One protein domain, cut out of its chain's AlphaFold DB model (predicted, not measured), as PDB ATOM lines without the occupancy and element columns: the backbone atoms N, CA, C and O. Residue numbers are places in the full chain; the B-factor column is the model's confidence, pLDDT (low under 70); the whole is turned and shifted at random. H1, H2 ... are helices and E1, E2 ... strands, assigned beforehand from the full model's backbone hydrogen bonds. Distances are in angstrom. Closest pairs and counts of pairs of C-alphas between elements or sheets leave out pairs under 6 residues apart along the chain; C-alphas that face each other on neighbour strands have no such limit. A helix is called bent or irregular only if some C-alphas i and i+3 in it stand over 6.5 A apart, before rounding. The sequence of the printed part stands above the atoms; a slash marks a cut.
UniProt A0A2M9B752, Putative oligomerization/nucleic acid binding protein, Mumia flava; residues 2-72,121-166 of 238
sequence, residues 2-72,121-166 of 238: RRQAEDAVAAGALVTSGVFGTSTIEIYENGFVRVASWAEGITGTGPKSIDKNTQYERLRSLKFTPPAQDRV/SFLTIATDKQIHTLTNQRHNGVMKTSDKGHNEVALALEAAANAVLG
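AT A GLANCE: This is residues 2 to 72 and 121 to 166 of the 238 residues of the protein "Putative oligomerization/nucleic acid binding protein" of Mumia flava (UniProt A0A2M9B752). One antiparallel sheet of six strands is curled like part of a barrel and wraps round the long helix H3, which lies inside its curl with most of its contacts to E1 and E4. H1 packs by its last residues on the opposite face of the sheet, while the small E7 and E8 hairpin continues from E6 and leads on to H3. The printed part has 117 residues, with named elements in the order H1, E1, E2, E3, E4, H2, E5, E6, E7, E8, H3, and its class is mixed, helices and strands. The large sheet has the order E1, E2, E3, E4, E5, E6. The whole is compact, with a radius of gyration of the C-alphas of 14.2 A and spans of 42 by 30 by 20 A.

HOW THE PARTS SIT: Begin at H1, residues 2 to 11, which is on the sheet at a height over the sheet of 10.7 A and stands up from it at 46 degrees. Next find E1, residues 14 to 20, and E2, residues 23 to 28, a hairpin at 164 degrees in which N 18 and O 25 are 2.9 A apart, within hydrogen-bond range. E3, residues 32 to 36, forms a hairpin with E2, with N 26 and O 34 at 3.0 A; the closest C-alphas of H1 and E3 are those of Ala 11 and Phe 32, 5.2 A apart. E4, residues 57 to 65, completes a meander, E1 E2 E3 E4, each strand the antiparallel neighbour of the one before, and N 33 and O 57 are 2.8 A apart. E4 bends by 69 degrees at residue 60; it pairs with E3 over residues 57 to 58 and with E5, residues 122 to 127, over 59 to 65, where N 63 and O 124 are 2.9 A apart. H2, residues 68 to 72, comes before E5 and is not on the sheet. E6, residues 131 to 135, forms a hairpin with E5, with N 125 and O 132 at 2.8 A. This is a folded sheet, bent back on itself into two leaves: E1, E2 and E3 face E5 and E6, with 28 pairs of C-alphas within 11 A and E4 as the hinge. E6 runs on into E7, residues 137 to 139, at 68 degrees, and E7 forms a hairpin with E8, residues 144 to 146, where N 138 and O 145 are 2.8 A apart. Last comes H3, residues 149 to 164, on the face opposite to H1; the sheet curls round it, with C-alphas of Phe 20 and His 150 at 5.6 A, the closest of E1 and H3, and those of Leu 62 and Glu 158 at 5.7 A, the closest of E4 and H3. Every O i to N i+4 pair is within hydrogen-bond range in H1, but 11 of 12 in H3 and 0 of 1 in H2, where 1 of 2 O i to N i+3 pairs is within range.

IN THESE COORDINATES: Find C-alpha 2 at (-41.472, 14.302, -47.396); from there H1 runs 14.1 A to C-alpha 11. E1 covers 17.2 A, E2 16.7 A and E3 13.6 A. E4 begins at C-alpha 57, (-33.128, 7.492, -36.305), and covers 21.4 A; H2 covers 7.2 A. E5 covers 16.1 A, E6 13.3 A, and E7 and E8 6.8 A each. H3 runs 23.4 A and ends at C-alpha 164, (-26.592, -4.077, -39.385).

THE WHOLE: The C-alphas of Arg 2 and Val 72 are the two farthest apart, at 49.5 A. Residues 73 to 120 are not printed, and C-alphas 72 and 121 are 14.0 A apart across the cut. Of the links that are printed whole, E3 to E4, residues 37 to 56, is long, and the others are tight. The mean pLDDT of the printed part is 86.7, and residues 40 to 45, 69 to 72 and 140 to 142 are under 70.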
ATOM      1  N   ARG A   2     -42.599  14.605 -46.475       75.00
ATOM      2  CA  ARG A   2     -41.472  14.302 -47.396       75.00
ATOM      3  C   ARG A   2     -40.242  13.701 -46.705       75.00
ATOM      4  O   ARG A   2     -39.847  12.603 -47.061       75.00
ATOM      5  N   ARG A   3     -39.754  14.344 -45.638       79.31
ATOM      6  CA  ARG A   3     -38.572  13.879 -44.894       79.31
ATOM      7  C   ARG A   3     -38.685  12.445 -44.370       79.31
ATOM      8  O   ARG A   3     -37.738  11.688 -44.445       79.31
ATOM      9  N   GLN A   4     -39.866  12.041 -43.905       79.69
ATOM     10  CA  GLN A   4     -40.065  10.685 -43.398       79.69
ATOM     11  C   GLN A   4     -40.113   9.636 -44.514       79.69
ATOM     12  O   GLN A   4     -39.689   8.509 -44.299       79.69
ATOM     13  N   ALA A   5     -40.645   9.989 -45.687       83.62
ATOM     14  CA  ALA A   5     -40.616   9.101 -46.844       83.62
ATOM     15  C   ALA A   5     -39.181   8.940 -47.370       83.62
ATOM     16  O   ALA A   5     -38.775   7.832 -47.698       83.62
ATOM     17  N   GLU A   6     -38.406  10.025 -47.383       87.88
ATOM     18  CA  GLU A   6     -36.974  10.005 -47.703       87.88
ATOM     19  C   GLU A   6     -36.198   9.137 -46.705       87.88
ATOM     20  O   GLU A   6     -35.447   8.258 -47.118       87.88
ATOM     21  N   ASP A   7     -36.440   9.316 -45.403       88.00
ATOM     22  CA  ASP A   7     -35.817   8.504 -44.358       88.00
ATOM     23  C   ASP A   7     -36.241   7.027 -44.446       88.00
ATOM     24  O   ASP A   7     -35.420   6.150 -44.212       88.00
ATOM     25  N   ALA A   8     -37.492   6.729 -44.817       88.44
ATOM     26  CA  ALA A   8     -37.967   5.356 -45.012       88.44
ATOM     27  C   ALA A   8     -37.271   4.671 -46.196       88.44
ATOM     28  O   ALA A   8     -36.895   3.506 -46.104       88.44
ATOM     29  N   VAL A   9     -37.059   5.401 -47.296       90.38
ATOM     30  CA  VAL A   9     -36.274   4.906 -48.435       90.38
ATOM     31  C   VAL A   9     -34.811   4.716 -48.028       90.38
ATOM     32  O   VAL A   9     -34.211   3.698 -48.365       90.38
ATOM     33  N   ALA A  10     -34.247   5.653 -47.263       91.81
ATOM     34  CA  ALA A  10     -32.885   5.549 -46.752       91.81
ATOM     35  C   ALA A  10     -32.716   4.408 -45.738       91.81
ATOM     36  O   ALA A  10     -31.636   3.831 -45.670       91.81
ATOM     37  N   ALA A  11     -33.758   4.060 -44.979       91.44
ATOM     38  CA  ALA A  11     -33.740   2.989 -43.988       91.44
ATOM     39  C   ALA A  11     -33.570   1.597 -44.608       91.44
ATOM     40  O   ALA A  11     -32.891   0.756 -44.018       91.44
ATOM     41  N   GLY A  12     -34.109   1.377 -45.809       92.94
ATOM     42  CA  GLY A  12     -34.093   0.067 -46.464       92.94
ATOM     43  C   GLY A  12     -35.178  -0.866 -45.923       92.94
ATOM     44  O   GLY A  12     -36.176  -0.406 -45.360       92.94
ATOM     45  N   ALA A  13     -35.021  -2.179 -46.116       93.88
ATOM     46  CA  ALA A  13     -36.006  -3.138 -45.632       93.88
ATOM     47  C   ALA A  13     -35.955  -3.288 -44.103       93.88
ATOM     48  O   ALA A  13     -34.946  -3.013 -43.448       93.88
ATOM     49  N   LEU A  14     -37.070  -3.736 -43.525       95.19
ATOM     50  CA  LEU A  14     -37.137  -4.108 -42.116       95.19
ATOM     51  C   LEU A  14     -36.352  -5.409 -41.903       95.19
ATOM     52  O   LEU A  14     -36.694  -6.437 -42.481       95.19
ATOM     53  N   VAL A  15     -35.336  -5.368 -41.043       95.00
ATOM     54  CA  VAL A  15     -34.514  -6.532 -40.675       95.00
ATOM     55  C   VAL A  15     -35.180  -7.315 -39.557       95.00
ATOM     56  O   VAL A  15     -35.301  -8.535 -39.622       95.00
ATOM     57  N   THR A  16     -35.597  -6.615 -38.503       95.44
ATOM     58  CA  THR A  16     -36.248  -7.241 -37.354       95.44
ATOM     59  C   THR A  16     -37.131  -6.249 -36.609       95.44
ATOM     60  O   THR A  16     -36.921  -5.035 -36.659       95.44
ATOM     61  N   SER A  17     -38.113  -6.776 -35.886       94.88
ATOM     62  CA  SER A  17     -38.959  -6.012 -34.982       94.88
ATOM     63  C   SER A  17     -39.197  -6.796 -33.701       94.88
ATOM     64  O   SER A  17     -39.270  -8.024 -33.710       94.88
ATOM     65  N   GLY A  18     -39.316  -6.081 -32.589       94.19
ATOM     66  CA  GLY A  18     -39.533  -6.688 -31.290       94.19
ATOM     67  C   GLY A  18     -40.217  -5.746 -30.317       94.19
ATOM     68  O   GLY A  18     -40.078  -4.524 -30.389       94.19
ATOM     69  N   VAL A  19     -40.948  -6.338 -29.377       93.88
ATOM     70  CA  VAL A  19     -41.543  -5.630 -28.245       93.88
ATOM     71  C   VAL A  19     -40.668  -5.837 -27.016       93.88
ATOM     72  O   VAL A  19     -40.359  -6.967 -26.645       93.88
ATOM     73  N   PHE A  20     -40.300  -4.738 -26.360       90.75
ATOM     74  CA  PHE A  20     -39.578  -4.750 -25.096       90.75
ATOM     75  C   PHE A  20     -40.310  -3.894 -24.060       90.75
ATOM     76  O   PHE A  20     -40.375  -2.664 -24.140       90.75
ATOM     77  N   GLY A  21     -40.920  -4.579 -23.093       89.38
ATOM     78  CA  GLY A  21     -41.806  -3.991 -22.092       89.38
ATOM     79  C   GLY A  21     -43.064  -3.434 -22.742       89.38
ATOM     80  O   GLY A  21     -43.909  -4.186 -23.221       89.38
ATOM     81  N   THR A  22     -43.185  -2.112 -22.747       89.38
ATOM     82  CA  THR A  22     -44.277  -1.382 -23.405       89.38
ATOM     83  C   THR A  22     -43.821  -0.642 -24.663       89.38
ATOM     84  O   THR A  22     -44.567   0.181 -25.196       89.38
ATOM     85  N   SER A  23     -42.610  -0.920 -25.145       91.19
ATOM     86  CA  SER A  23     -42.036  -0.268 -26.321       91.19
ATOM     87  C   SER A  23     -41.928  -1.234 -27.494       91.19
ATOM     88  O   SER A  23     -41.631  -2.409 -27.292       91.19
ATOM     89  N   THR A  24     -42.130  -0.728 -28.709       94.88
ATOM     90  CA  THR A  24     -41.890  -1.472 -29.954       94.88
ATOM     91  C   THR A  24     -40.666  -0.900 -30.650       94.88
ATOM     92  O   THR A  24     -40.503   0.320 -30.721       94.88
ATOM     93  N   ILE A  25     -39.805  -1.784 -31.141       96.06
ATOM     94  CA  ILE A  25     -38.554  -1.453 -31.813       96.06
ATOM     95  C   ILE A  25     -38.570  -2.099 -33.195       96.06
ATOM     96  O   ILE A  25     -38.960  -3.255 -33.342       96.06
ATOM     97  N   GLU A  26     -38.128  -1.357 -34.202       96.69
ATOM     98  CA  GLU A  26     -37.907  -1.842 -35.566       96.69
ATOM     99  C   GLU A  26     -36.498  -1.455 -36.015       96.69
ATOM    100  O   GLU A  26     -36.126  -0.287 -35.905       96.69
ATOM    101  N   ILE A  27     -35.730  -2.423 -36.515       96.25
ATOM    102  CA  ILE A  27     -34.369  -2.244 -37.035       96.25
ATOM    103  C   ILE A  27     -34.395  -2.489 -38.540       96.25
ATOM    104  O   ILE A  27     -34.962  -3.479 -39.001       96.25
ATOM    105  N   TYR A  28     -33.757  -1.602 -39.293       96.25
ATOM    106  CA  TYR A  28     -33.751  -1.583 -40.750       96.25
ATOM    107  C   TYR A  28     -32.334  -1.781 -41.309       96.25
ATOM    108  O   TYR A  28     -31.351  -1.495 -40.624       96.25
ATOM    109  N   GLU A  29     -32.234  -2.255 -42.554       93.12
ATOM    110  CA  GLU A  29     -30.984  -2.714 -43.191       93.12
ATOM    111  C   GLU A  29     -29.862  -1.675 -43.200       93.12
ATOM    112  O   GLU A  29     -28.698  -2.027 -43.035       93.12
ATOM    113  N   ASN A  30     -30.192  -0.391 -43.347       93.19
ATOM    114  CA  ASN A  30     -29.194   0.670 -43.493       93.19
ATOM    115  C   ASN A  30     -28.830   1.349 -42.164       93.19
ATOM    116  O   ASN A  30     -28.487   2.532 -42.133       93.19
ATOM    117  N   GLY A  31     -28.948   0.631 -41.044       93.06
ATOM    118  CA  GLY A  31     -28.615   1.174 -39.724       93.06
ATOM    119  C   GLY A  31     -29.627   2.188 -39.223       93.06
ATOM    120  O   GLY A  31     -29.272   3.072 -38.449       93.06
ATOM    121  N   PHE A  32     -30.882   2.082 -39.653       95.50
ATOM    122  CA  PHE A  32     -31.963   2.896 -39.114       95.50
ATOM    123  C   PHE A  32     -32.771   2.111 -38.087       95.50
ATOM    124  O   PHE A  32     -32.948   0.899 -38.192       95.50
ATOM    125  N   VAL A  33     -33.274   2.821 -37.084       96.50
ATOM    126  CA  VAL A  33     -34.135   2.282 -36.038       96.50
ATOM    127  C   VAL A  33     -35.346   3.186 -35.850       96.50
ATOM    128  O   VAL A  33     -35.260   4.410 -35.987       96.50
ATOM    129  N   ARG A  34     -36.483   2.581 -35.517       95.88
ATOM    130  CA  ARG A  34     -37.669   3.282 -35.018       95.88
ATOM    131  C   ARG A  34     -38.015   2.734 -33.648       95.88
ATOM    132  O   ARG A  34     -38.085   1.521 -33.460       95.88
ATOM    133  N   VAL A  35     -38.241   3.639 -32.702       94.88
ATOM    134  CA  VAL A  35     -38.559   3.292 -31.316       94.88
ATOM    135  C   VAL A  35     -39.868   3.969 -30.934       94.88
ATOM    136  O   VAL A  35     -39.937   5.189 -30.797       94.88
ATOM    137  N   ALA A  36     -40.919   3.173 -30.754       93.25
ATOM    138  CA  ALA A  36     -42.169   3.640 -30.175       93.25
ATOM    139  C   ALA A  36     -42.185   3.301 -28.687       93.25
ATOM    140  O   ALA A  36     -42.442   2.163 -28.303       93.25
ATOM    141  N   SER A  37     -41.948   4.306 -27.849       89.00
ATOM    142  CA  SER A  37     -42.059   4.218 -26.391       89.00
ATOM    143  C   SER A  37     -43.113   5.193 -25.856       89.00
ATOM    144  O   SER A  37     -43.435   6.219 -26.477       89.00
ATOM    145  N   TRP A  38     -43.719   4.843 -24.721       81.62
ATOM    146  CA  TRP A  38     -44.573   5.770 -23.979       81.62
ATOM    147  C   TRP A  38     -43.713   6.862 -23.348       81.62
ATOM    148  O   TRP A  38     -42.587   6.597 -22.930       81.62
ATOM    149  N   ALA A  39     -44.246   8.084 -23.286       70.06
ATOM    150  CA  ALA A  39     -43.566   9.168 -22.592       70.06
ATOM    151  C   ALA A  39     -43.368   8.797 -21.115       70.06
ATOM    152  O   ALA A  39     -44.203   8.106 -20.519       70.06
ATOM    153  N   GLU A  40     -42.264   9.253 -20.535       59.34
ATOM    154  CA  GLU A  40     -41.952   9.014 -19.132       59.34
ATOM    155  C   GLU A  40     -43.106   9.505 -18.238       59.34
ATOM    156  O   GLU A  40     -43.606  10.616 -18.395       59.34
ATOM    157  N   GLY A  41     -43.595   8.634 -17.349       59.25
ATOM    158  CA  GLY A  41     -44.768   8.903 -16.507       59.25
ATOM    159  C   GLY A  41     -46.118   8.459 -17.089       59.25
ATOM    160  O   GLY A  41     -47.088   8.386 -16.339       59.25
ATOM    161  N   ILE A  42     -46.195   8.079 -18.371       66.00
ATOM    162  CA  ILE A  42     -47.408   7.500 -18.968       66.00
ATOM    163  C   ILE A  42     -47.329   5.971 -18.917       66.00
ATOM    164  O   ILE A  42     -46.586   5.332 -19.663       66.00
ATOM    165  N   THR A  43     -48.130   5.355 -18.048       62.19
ATOM    166  CA  THR A  43     -48.326   3.901 -18.030       62.19
ATOM    167  C   THR A  43     -49.297   3.484 -19.126       62.19
ATOM    168  O   THR A  43     -50.509   3.462 -18.924       62.19
ATOM    169  N   GLY A  44     -48.760   3.136 -20.295       61.62
ATOM    170  CA  GLY A  44     -49.524   2.430 -21.319       61.62
ATOM    171  C   GLY A  44     -49.920   1.029 -20.845       61.62
ATOM    172  O   GLY A  44     -49.113   0.315 -20.248       61.62
ATOM    173  N   THR A  45     -51.158   0.627 -21.125       66.94
ATOM    174  CA  THR A  45     -51.695  -0.714 -20.821       66.94
ATOM    175  C   THR A  45     -51.197  -1.797 -21.786       66.94
ATOM    176  O   THR A  45     -51.492  -2.974 -21.601       66.94
ATOM    177  N   GLY A  46     -50.411  -1.422 -22.800       75.50
ATOM    178  CA  GLY A  46     -49.843  -2.326 -23.796       75.50
ATOM    179  C   GLY A  46     -48.634  -1.725 -24.521       75.50
ATOM    180  O   GLY A  46     -48.257  -0.576 -24.254       75.50
ATOM    181  N   PRO A  47     -47.994  -2.495 -25.418       81.25
ATOM    182  CA  PRO A  47     -46.896  -1.992 -26.226       81.25
ATOM    183  C   PRO A  47     -47.369  -0.878 -27.161       81.25
ATOM    184  O   PRO A  47     -48.425  -0.982 -27.784       81.25
ATOM    185  N   LYS A  48     -46.596   0.205 -27.247       87.00
ATOM    186  CA  LYS A  48     -46.887   1.300 -28.170       87.00
ATOM    187  C   LYS A  48     -46.528   0.872 -29.587       87.00
ATOM    188  O   LYS A  48     -45.377   0.530 -29.849       87.00
ATOM    189  N   SER A  49     -47.498   0.907 -30.493       88.62
ATOM    190  CA  SER A  49     -47.266   0.591 -31.902       88.62
ATOM    191  C   SER A  49     -46.479   1.694 -32.601       88.62
ATOM    192  O   SER A  49     -46.628   2.879 -32.295       88.62
ATOM    193  N   ILE A  50     -45.671   1.286 -33.574       90.88
ATOM    194  CA  ILE A  50     -44.950   2.182 -34.467       90.88
ATOM    195  C   ILE A  50     -45.961   2.894 -35.373       90.88
ATOM    196  O   ILE A  50     -46.770   2.265 -36.053       90.88
ATOM    197  N   ASP A  51     -45.918   4.222 -35.389       88.75
ATOM    198  CA  ASP A  51     -46.848   5.061 -36.142       88.75
ATOM    199  C   ASP A  51     -46.108   6.075 -37.023       88.75
ATOM    200  O   ASP A  51     -44.888   6.228 -36.956       88.75
ATOM    201  N   LYS A  52     -46.849   6.824 -37.843       84.38
ATOM    202  CA  LYS A  52     -46.277   7.866 -38.712       84.38
ATOM    203  C   LYS A  52     -45.563   8.997 -37.955       84.38
ATOM    204  O   LYS A  52     -44.833   9.745 -38.582       84.38
ATOM    205  N   ASN A  53     -45.728   9.147 -36.644       85.12
ATOM    206  CA  ASN A  53     -44.935  10.104 -35.867       85.12
ATOM    207  C   ASN A  53     -43.652   9.487 -35.300       85.12
ATOM    208  O   ASN A  53     -42.765  10.215 -34.857       85.12
ATOM    209  N   THR A  54     -43.532   8.158 -35.332       90.12
ATOM    210  CA  THR A  54     -42.313   7.468 -34.924       90.12
ATOM    211  C   THR A  54     -41.225   7.719 -35.962       90.12
ATOM    212  O   THR A  54     -41.310   7.261 -37.109       90.12
ATOM    213  N   GLN A  55     -40.215   8.473 -35.545       92.00
ATOM    214  CA  GLN A  55     -39.122   8.912 -36.399       92.00
ATOM    215  C   GLN A  55     -38.176   7.762 -36.733       92.00
ATOM    216  O   GLN A  55     -37.939   6.886 -35.905       92.00
ATOM    217  N   TYR A  56     -37.600   7.828 -37.930       94.12
ATOM    218  CA  TYR A  56     -36.392   7.089 -38.262       94.12
ATOM    219  C   TYR A  56     -35.195   7.804 -37.625       94.12
ATOM    220  O   TYR A  56     -35.060   9.034 -37.701       94.12
ATOM    221  N   GLU A  57     -34.349   7.032 -36.960       95.62
ATOM    222  CA  GLU A  57     -33.128   7.492 -36.305       95.62
ATOM    223  C   GLU A  57     -31.970   6.599 -36.754       95.62
ATOM    224  O   GLU A  57     -32.168   5.407 -36.988       95.62
ATOM    225  N   ARG A  58     -30.763   7.150 -36.895       95.44
ATOM    226  CA  ARG A  58     -29.584   6.347 -37.232       95.44
ATOM    227  C   ARG A  58     -29.086   5.648 -35.983       95.44
ATOM    228  O   ARG A  58     -28.677   6.301 -35.026       95.44
ATOM    229  N   LEU A  59     -29.102   4.326 -36.007       96.12
ATOM    230  CA  LEU A  59     -28.600   3.484 -34.941       96.12
ATOM    231  C   LEU A  59     -27.080   3.649 -34.824       96.12
ATOM    232  O   LEU A  59     -26.355   3.573 -35.812       96.12
ATOM    233  N   ARG A  60     -26.598   3.888 -33.603       95.50
ATOM    234  CA  ARG A  60     -25.166   3.937 -33.277       95.50
ATOM    235  C   ARG A  60     -24.736   2.748 -32.441       95.50
ATOM    236  O   ARG A  60     -23.658   2.208 -32.659       95.50
ATOM    237  N   SER A  61     -25.570   2.343 -31.492       94.94
ATOM    238  CA  SER A  61     -25.376   1.115 -30.729       94.94
ATOM    239  C   SER A  61     -26.689   0.638 -30.122       94.94
ATOM    240  O   SER A  61     -27.602   1.426 -29.861       94.94
ATOM    241  N   LEU A  62     -26.770  -0.667 -29.882       95.69
ATOM    242  CA  LEU A  62     -27.853  -1.292 -29.139       95.69
ATOM    243  C   LEU A  62     -27.236  -2.276 -28.149       95.69
ATOM    244  O   LEU A  62     -26.397  -3.082 -28.537       95.69
ATOM    245  N   LYS A  63     -27.607  -2.168 -26.873       95.50
ATOM    246  CA  LYS A  63     -27.031  -2.974 -25.795       95.50
ATOM    247  C   LYS A  63     -28.123  -3.552 -24.913       95.50
ATOM    248  O   LYS A  63     -28.926  -2.797 -24.355       95.50
ATOM    249  N   PHE A  64     -28.117  -4.867 -24.736       94.06
ATOM    250  CA  PHE A  64     -28.976  -5.521 -23.758       94.06
ATOM    251  C   PHE A  64     -28.248  -5.692 -22.423       94.06
ATOM    252  O   PHE A  64     -27.102  -6.133 -22.347       94.06
ATOM    253  N   THR A  65     -28.933  -5.334 -21.340       92.88
ATOM    254  CA  THR A  65     -28.473  -5.555 -19.972       92.88
ATOM    255  C   THR A  65     -29.425  -6.524 -19.274       92.88
ATOM    256  O   THR A  65     -30.546  -6.119 -18.933       92.88
ATOM    257  N   PRO A  66     -29.004  -7.783 -19.033       85.50
ATOM    258  CA  PRO A  66     -29.827  -8.764 -18.340       85.50
ATOM    259  C   PRO A  66     -30.071  -8.354 -16.882       85.50
ATOM    260  O   PRO A  66     -29.313  -7.547 -16.324       85.50
ATOM    261  N   PRO A  67     -31.119  -8.903 -16.247       81.75
ATOM    262  CA  PRO A  67     -31.448  -8.564 -14.873       81.75
ATOM    263  C   PRO A  67     -30.341  -8.986 -13.905       81.75
ATOM    264  O   PRO A  67     -29.613  -9.950 -14.146       81.75
ATOM    265  N   ALA A  68     -30.227  -8.284 -12.774       72.56
ATOM    266  CA  ALA A  68     -29.172  -8.531 -11.787       72.56
ATOM    267  C   ALA A  68     -29.158  -9.983 -11.267       72.56
ATOM    268  O   ALA A  68     -28.086 -10.510 -10.986       72.56
ATOM    269  N   GLN A  69     -30.318 -10.650 -11.205       64.25
ATOM    270  CA  GLN A  69     -30.413 -12.072 -10.838       64.25
ATOM    271  C   GLN A  69     -29.701 -13.016 -11.821       64.25
ATOM    272  O   GLN A  69     -29.143 -14.026 -11.394       64.25
ATOM    273  N   ASP A  70     -29.663 -12.685 -13.115       58.53
ATOM    274  CA  ASP A  70     -28.997 -13.518 -14.128       58.53
ATOM    275  C   ASP A  70     -27.473 -13.343 -14.109       58.53
ATOM    276  O   ASP A  70     -26.729 -14.255 -14.463       58.53
ATOM    277  N   ARG A  71     -26.980 -12.198 -13.614       57.72
ATOM    278  CA  ARG A  71     -25.535 -11.960 -13.457       57.72
ATOM    279  C   ARG A  71     -24.888 -12.899 -12.435       57.72
ATOM    280  O   ARG A  71     -23.696 -13.161 -12.538       57.72
ATOM    281  N   VAL A  72     -25.665 -13.413 -11.480       49.59
ATOM    282  CA  VAL A  72     -25.182 -14.330 -10.433       49.59
ATOM    283  C   VAL A  72     -25.280 -15.798 -10.874       49.59
ATOM    284  O   VAL A  72     -24.494 -16.624 -10.420       49.59
ATOM    285  N   SER A 121     -34.682  -5.865 -16.664       88.88
ATOM    286  CA  SER A 121     -33.651  -5.799 -17.697       88.88
ATOM    287  C   SER A 121     -33.781  -4.506 -18.483       88.88
ATOM    288  O   SER A 121     -34.889  -3.978 -18.635       88.88
ATOM    289  N   PHE A 122     -32.668  -4.029 -19.028       92.50
ATOM    290  CA  PHE A 122     -32.624  -2.781 -19.782       92.50
ATOM    291  C   PHE A 122     -32.183  -3.016 -21.219       92.50
ATOM    292  O   PHE A 122     -31.294  -3.826 -21.474       92.50
ATOM    293  N   LEU A 123     -32.790  -2.275 -22.140       93.25
ATOM    294  CA  LEU A 123     -32.356  -2.190 -23.528       93.25
ATOM    295  C   LEU A 123     -31.980  -0.740 -23.817       93.25
ATOM    296  O   LEU A 123     -32.835   0.145 -23.758       93.25
ATOM    297  N   THR A 124     -30.701  -0.499 -24.086       95.75
ATOM    298  CA  THR A 124     -30.168   0.838 -24.359       95.75
ATOM    299  C   THR A 124     -29.898   0.972 -25.847       95.75
ATOM    300  O   THR A 124     -29.103   0.216 -26.400       95.75
ATOM    301  N   ILE A 125     -30.552   1.935 -26.492       96.31
ATOM    302  CA  ILE A 125     -30.446   2.201 -27.929       96.31
ATOM    303  C   ILE A 125     -29.897   3.615 -28.089       96.31
ATOM    304  O   ILE A 125     -30.593   4.584 -27.792       96.31
ATOM    305  N   ALA A 126     -28.650   3.744 -28.534       96.81
ATOM    306  CA  ALA A 126     -28.061   5.039 -28.848       96.81
ATOM    307  C   ALA A 126     -28.250   5.335 -30.336       96.81
ATOM    308  O   ALA A 126     -27.882   4.520 -31.187       96.81
ATOM    309  N   THR A 127     -28.799   6.505 -30.646       96.25
ATOM    310  CA  THR A 127     -29.009   6.980 -32.015       96.25
ATOM    311  C   THR A 127     -28.250   8.279 -32.273       96.25
ATOM    312  O   THR A 127     -27.553   8.800 -31.402       96.25
ATOM    313  N   ASP A 128     -28.345   8.811 -33.489       95.12
ATOM    314  CA  ASP A 128     -27.858  10.149 -33.832       95.12
ATOM    315  C   ASP A 128     -28.642  11.283 -33.155       95.12
ATOM    316  O   ASP A 128     -28.143  12.406 -33.088       95.12
ATOM    317  N   LYS A 129     -29.850  11.002 -32.652       93.19
ATOM    318  CA  LYS A 129     -30.719  11.998 -32.016       93.19
ATOM    319  C   LYS A 129     -30.712  11.907 -30.496       93.19
ATOM    320  O   LYS A 129     -30.708  12.943 -29.839       93.19
ATOM    321  N   GLN A 130     -30.759  10.697 -29.936       93.88
ATOM    322  CA  GLN A 130     -30.942  10.499 -28.496       93.88
ATOM    323  C   GLN A 130     -30.544   9.093 -28.028       93.88
ATOM    324  O   GLN A 130     -30.225   8.210 -28.821       93.88
ATOM    325  N   ILE A 131     -30.579   8.882 -26.710       95.38
ATOM    326  CA  ILE A 131     -30.394   7.570 -26.086       95.38
ATOM    327  C   ILE A 131     -31.734   7.113 -25.514       95.38
ATOM    328  O   ILE A 131     -32.249   7.707 -24.568       95.38
ATOM    329  N   HIS A 132     -32.280   6.026 -26.054       93.38
ATOM    330  CA  HIS A 132     -33.481   5.386 -25.528       93.38
ATOM    331  C   HIS A 132     -33.081   4.328 -24.503       93.38
ATOM    332  O   HIS A 132     -32.338   3.402 -24.827       93.38
ATOM    333  N   THR A 133     -33.582   4.440 -23.273       93.69
ATOM    334  CA  THR A 133     -33.398   3.414 -22.234       93.69
ATOM    335  C   THR A 133     -34.740   2.772 -21.925       93.69
ATOM    336  O   THR A 133     -35.602   3.376 -21.290       93.69
ATOM    337  N   LEU A 134     -34.925   1.544 -22.400       91.69
ATOM    338  CA  LEU A 134     -36.174   0.798 -22.286       91.69
ATOM    339  C   LEU A 134     -36.065  -0.253 -21.178       91.69
ATOM    340  O   LEU A 134     -34.976  -0.721 -20.849       91.69
ATOM    341  N   THR A 135     -37.204  -0.645 -20.611       90.38
ATOM    342  CA  THR A 135     -37.307  -1.663 -19.554       90.38
ATOM    343  C   THR A 135     -38.250  -2.774 -19.997       90.38
ATOM    344  O   THR A 135     -39.237  -2.495 -20.674       90.38
ATOM    345  N   ASN A 136     -38.004  -4.020 -19.581       89.25
ATOM    346  CA  ASN A 136     -38.916  -5.142 -19.846       89.25
ATOM    347  C   ASN A 136     -40.210  -5.095 -19.012       89.25
ATOM    348  O   ASN A 136     -41.042  -6.000 -19.108       89.25
ATOM    349  N   GLN A 137     -40.378  -4.065 -18.183       86.00
ATOM    350  CA  GLN A 137     -41.537  -3.910 -17.315       86.00
ATOM    351  C   GLN A 137     -42.792  -3.496 -18.088       86.00
ATOM    352  O   GLN A 137     -42.777  -2.573 -18.903       86.00
ATOM    353  N   ARG A 138     -43.909  -4.144 -17.758       80.88
ATOM    354  CA  ARG A 138     -45.266  -3.779 -18.174       80.88
ATOM    355  C   ARG A 138     -46.090  -3.347 -16.971       80.88
ATOM    356  O   ARG A 138     -45.798  -3.748 -15.845       80.88
ATOM    357  N   HIS A 139     -47.104  -2.517 -17.190       73.19
ATOM    358  CA  HIS A 139     -48.037  -2.117 -16.142       73.19
ATOM    359  C   HIS A 139     -49.371  -2.837 -16.330       73.19
ATOM    360  O   HIS A 139     -50.070  -2.593 -17.310       73.19
ATOM    361  N   ASN A 140     -49.744  -3.690 -15.374       67.81
ATOM    362  CA  ASN A 140     -50.983  -4.475 -15.441       67.81
ATOM    363  C   ASN A 140     -52.133  -3.792 -14.670       67.81
ATOM    364  O   ASN A 140     -52.949  -4.462 -14.048       67.81
ATOM    365  N   GLY A 141     -52.151  -2.457 -14.616       63.25
ATOM    366  CA  GLY A 141     -53.165  -1.653 -13.913       63.25
ATOM    367  C   GLY A 141     -52.979  -1.530 -12.395       63.25
ATOM    368  O   GLY A 141     -53.424  -0.551 -11.809       63.25
ATOM    369  N   VAL A 142     -52.296  -2.484 -11.752       65.12
ATOM    370  CA  VAL A 142     -52.077  -2.481 -10.287       65.12
ATOM    371  C   VAL A 142     -50.591  -2.465  -9.924       65.12
ATOM    372  O   VAL A 142     -50.182  -1.789  -8.986       65.12
ATOM    373  N   MET A 143     -49.749  -3.172 -10.684       72.94
ATOM    374  CA  MET A 143     -48.317  -3.285 -10.402       72.94
ATOM    375  C   MET A 143     -47.503  -3.330 -11.697       72.94
ATOM    376  O   MET A 143     -47.990  -3.765 -12.745       72.94
ATOM    377  N   LYS A 144     -46.248  -2.868 -11.630       75.88
ATOM    378  CA  LYS A 144     -45.262  -3.126 -12.686       75.88
ATOM    379  C   LYS A 144     -44.858  -4.594 -12.608       75.88
ATOM    380  O   LYS A 144     -44.576  -5.071 -11.518       75.88
ATOM    381  N   THR A 145     -44.804  -5.303 -13.725       77.19
ATOM    382  CA  THR A 145     -44.339  -6.697 -13.783       77.19
ATOM    383  C   THR A 145     -43.269  -6.823 -14.855       77.19
ATOM    384  O   THR A 145     -43.419  -6.263 -15.939       77.19
ATOM    385  N   SER A 146     -42.163  -7.493 -14.536       80.00
ATOM    386  CA  SER A 146     -41.070  -7.747 -15.481       80.00
ATOM    387  C   SER A 146     -41.366  -9.006 -16.300       80.00
ATOM    388  O   SER A 146     -41.669 -10.052 -15.726       80.00
ATOM    389  N   ASP A 147     -41.273  -8.912 -17.627       81.19
ATOM    390  CA  ASP A 147     -41.478 -10.050 -18.527       81.19
ATOM    391  C   ASP A 147     -40.134 -10.669 -18.939       81.19
ATOM    392  O   ASP A 147     -39.284  -9.989 -19.518       81.19
ATOM    393  N   LYS A 148     -39.934 -11.959 -18.633       78.25
ATOM    394  CA  LYS A 148     -38.705 -12.686 -18.982       78.25
ATOM    395  C   LYS A 148     -38.640 -13.022 -20.477       78.25
ATOM    396  O   LYS A 148     -37.542 -13.068 -21.022       78.25
ATOM    397  N   GLY A 149     -39.781 -13.205 -21.149       83.12
ATOM    398  CA  GLY A 149     -39.823 -13.502 -22.587       83.12
ATOM    399  C   GLY A 149     -39.230 -12.376 -23.435       83.12
ATOM    400  O   GLY A 149     -38.691 -12.606 -24.512       83.12
ATOM    401  N   HIS A 150     -39.228 -11.149 -22.911       85.75
ATOM    402  CA  HIS A 150     -38.617 -10.001 -23.576       85.75
ATOM    403  C   HIS A 150     -37.080 -10.033 -23.580       85.75
ATOM    404  O   HIS A 150     -36.473  -9.295 -24.353       85.75
ATOM    405  N   ASN A 151     -36.433 -10.872 -22.763       88.25
ATOM    406  CA  ASN A 151     -34.972 -10.989 -22.760       88.25
ATOM    407  C   ASN A 151     -34.463 -11.606 -24.069       88.25
ATOM    408  O   ASN A 151     -33.503 -11.111 -24.648       88.25
ATOM    409  N   GLU A 152     -35.133 -12.652 -24.558       87.88
ATOM    410  CA  GLU A 152     -34.798 -13.297 -25.835       87.88
ATOM    411  C   GLU A 152     -35.007 -12.337 -27.009       87.88
ATOM    412  O   GLU A 152     -34.157 -12.234 -27.891       87.88
ATOM    413  N   VAL A 153     -36.092 -11.556 -26.971       93.25
ATOM    414  CA  VAL A 153     -36.353 -10.501 -27.958       93.25
ATOM    415  C   VAL A 153     -35.247  -9.446 -27.930       93.25
ATOM    416  O   VAL A 153     -34.762  -9.042 -28.982       93.25
ATOM    417  N   ALA A 154     -34.807  -9.014 -26.747       91.38
ATOM    418  CA  ALA A 154     -33.735  -8.032 -26.623       91.38
ATOM    419  C   ALA A 154     -32.387  -8.552 -27.139       91.38
ATOM    420  O   ALA A 154     -31.675  -7.806 -27.804       91.38
ATOM    421  N   LEU A 155     -32.070  -9.826 -26.891       92.00
ATOM    422  CA  LEU A 155     -30.888 -10.486 -27.448       92.00
ATOM    423  C   LEU A 155     -30.961 -10.576 -28.978       92.00
ATOM    424  O   LEU A 155     -29.979 -10.280 -29.655       92.00
ATOM    425  N   ALA A 156     -32.120 -10.930 -29.537       93.44
ATOM    426  CA  ALA A 156     -32.322 -10.970 -30.984       93.44
ATOM    427  C   ALA A 156     -32.209  -9.574 -31.623       93.44
ATOM    428  O   ALA A 156     -31.591  -9.422 -32.678       93.44
ATOM    429  N   LEU A 157     -32.754  -8.544 -30.966       94.62
ATOM    430  CA  LEU A 157     -32.610  -7.147 -31.381       94.62
ATOM    431  C   LEU A 157     -31.147  -6.683 -31.311       94.62
ATOM    432  O   LEU A 157     -30.693  -5.997 -32.221       94.62
ATOM    433  N   GLU A 158     -30.396  -7.072 -30.277       95.00
ATOM    434  CA  GLU A 158     -28.958  -6.783 -30.147       95.00
ATOM    435  C   GLU A 158     -28.142  -7.473 -31.238       95.00
ATOM    436  O   GLU A 158     -27.325  -6.823 -31.890       95.00
ATOM    437  N   ALA A 159     -28.405  -8.749 -31.513       93.12
ATOM    438  CA  ALA A 159     -27.749  -9.479 -32.591       93.12
ATOM    439  C   ALA A 159     -28.021  -8.846 -33.967       93.12
ATOM    440  O   ALA A 159     -27.091  -8.640 -34.745       93.12
ATOM    441  N   ALA A 160     -29.275  -8.484 -34.252       92.75
ATOM    442  CA  ALA A 160     -29.646  -7.841 -35.509       92.75
ATOM    443  C   ALA A 160     -29.058  -6.427 -35.642       92.75
ATOM    444  O   ALA A 160     -28.560  -6.069 -36.705       92.75
ATOM    445  N   ALA A 161     -29.065  -5.640 -34.563       92.88
ATOM    446  CA  ALA A 161     -28.417  -4.333 -34.526       92.88
ATOM    447  C   ALA A 161     -26.921  -4.447 -34.825       92.88
ATOM    448  O   ALA A 161     -26.401  -3.726 -35.670       92.88
ATOM    449  N   ASN A 162     -26.241  -5.385 -34.170       93.44
ATOM    450  CA  ASN A 162     -24.824  -5.641 -34.378       93.44
ATOM    451  C   ASN A 162     -24.528  -6.071 -35.821       93.44
ATOM    452  O   ASN A 162     -23.586  -5.558 -36.421       93.44
ATOM    453  N   ALA A 163     -25.367  -6.930 -36.411       91.62
ATOM    454  CA  ALA A 163     -25.244  -7.336 -37.809       91.62
ATOM    455  C   ALA A 163     -25.377  -6.149 -38.780       91.62
ATOM    456  O   ALA A 163     -24.559  -5.997 -39.681       91.62
ATOM    457  N   VAL A 164     -26.365  -5.278 -38.564       92.62
ATOM    458  CA  VAL A 164     -26.592  -4.077 -39.385       92.62
ATOM    459  C   VAL A 164     -25.475  -3.041 -39.219       92.62
ATOM    460  O   VAL A 164     -25.095  -2.369 -40.175       92.62
ATOM    461  N   LEU A 165     -24.917  -2.915 -38.014       92.31
ATOM    462  CA  LEU A 165     -23.791  -2.020 -37.734       92.31
ATOM    463  C   LEU A 165     -22.437  -2.592 -38.192       92.31
ATOM    464  O   LEU A 165     -21.420  -1.915 -38.050       92.31
ATOM    465  N   GLY A 166     -22.396  -3.829 -38.703       84.38
ATOM    466  CA  GLY A 166     -21.154  -4.528 -39.048       84.38
ATOM    467  C   GLY A 166     -20.282  -4.874 -37.832       84.38
ATOM    468  O   GLY A 166     -19.106  -5.203 -37.978       84.38
TER     469      GLY A 166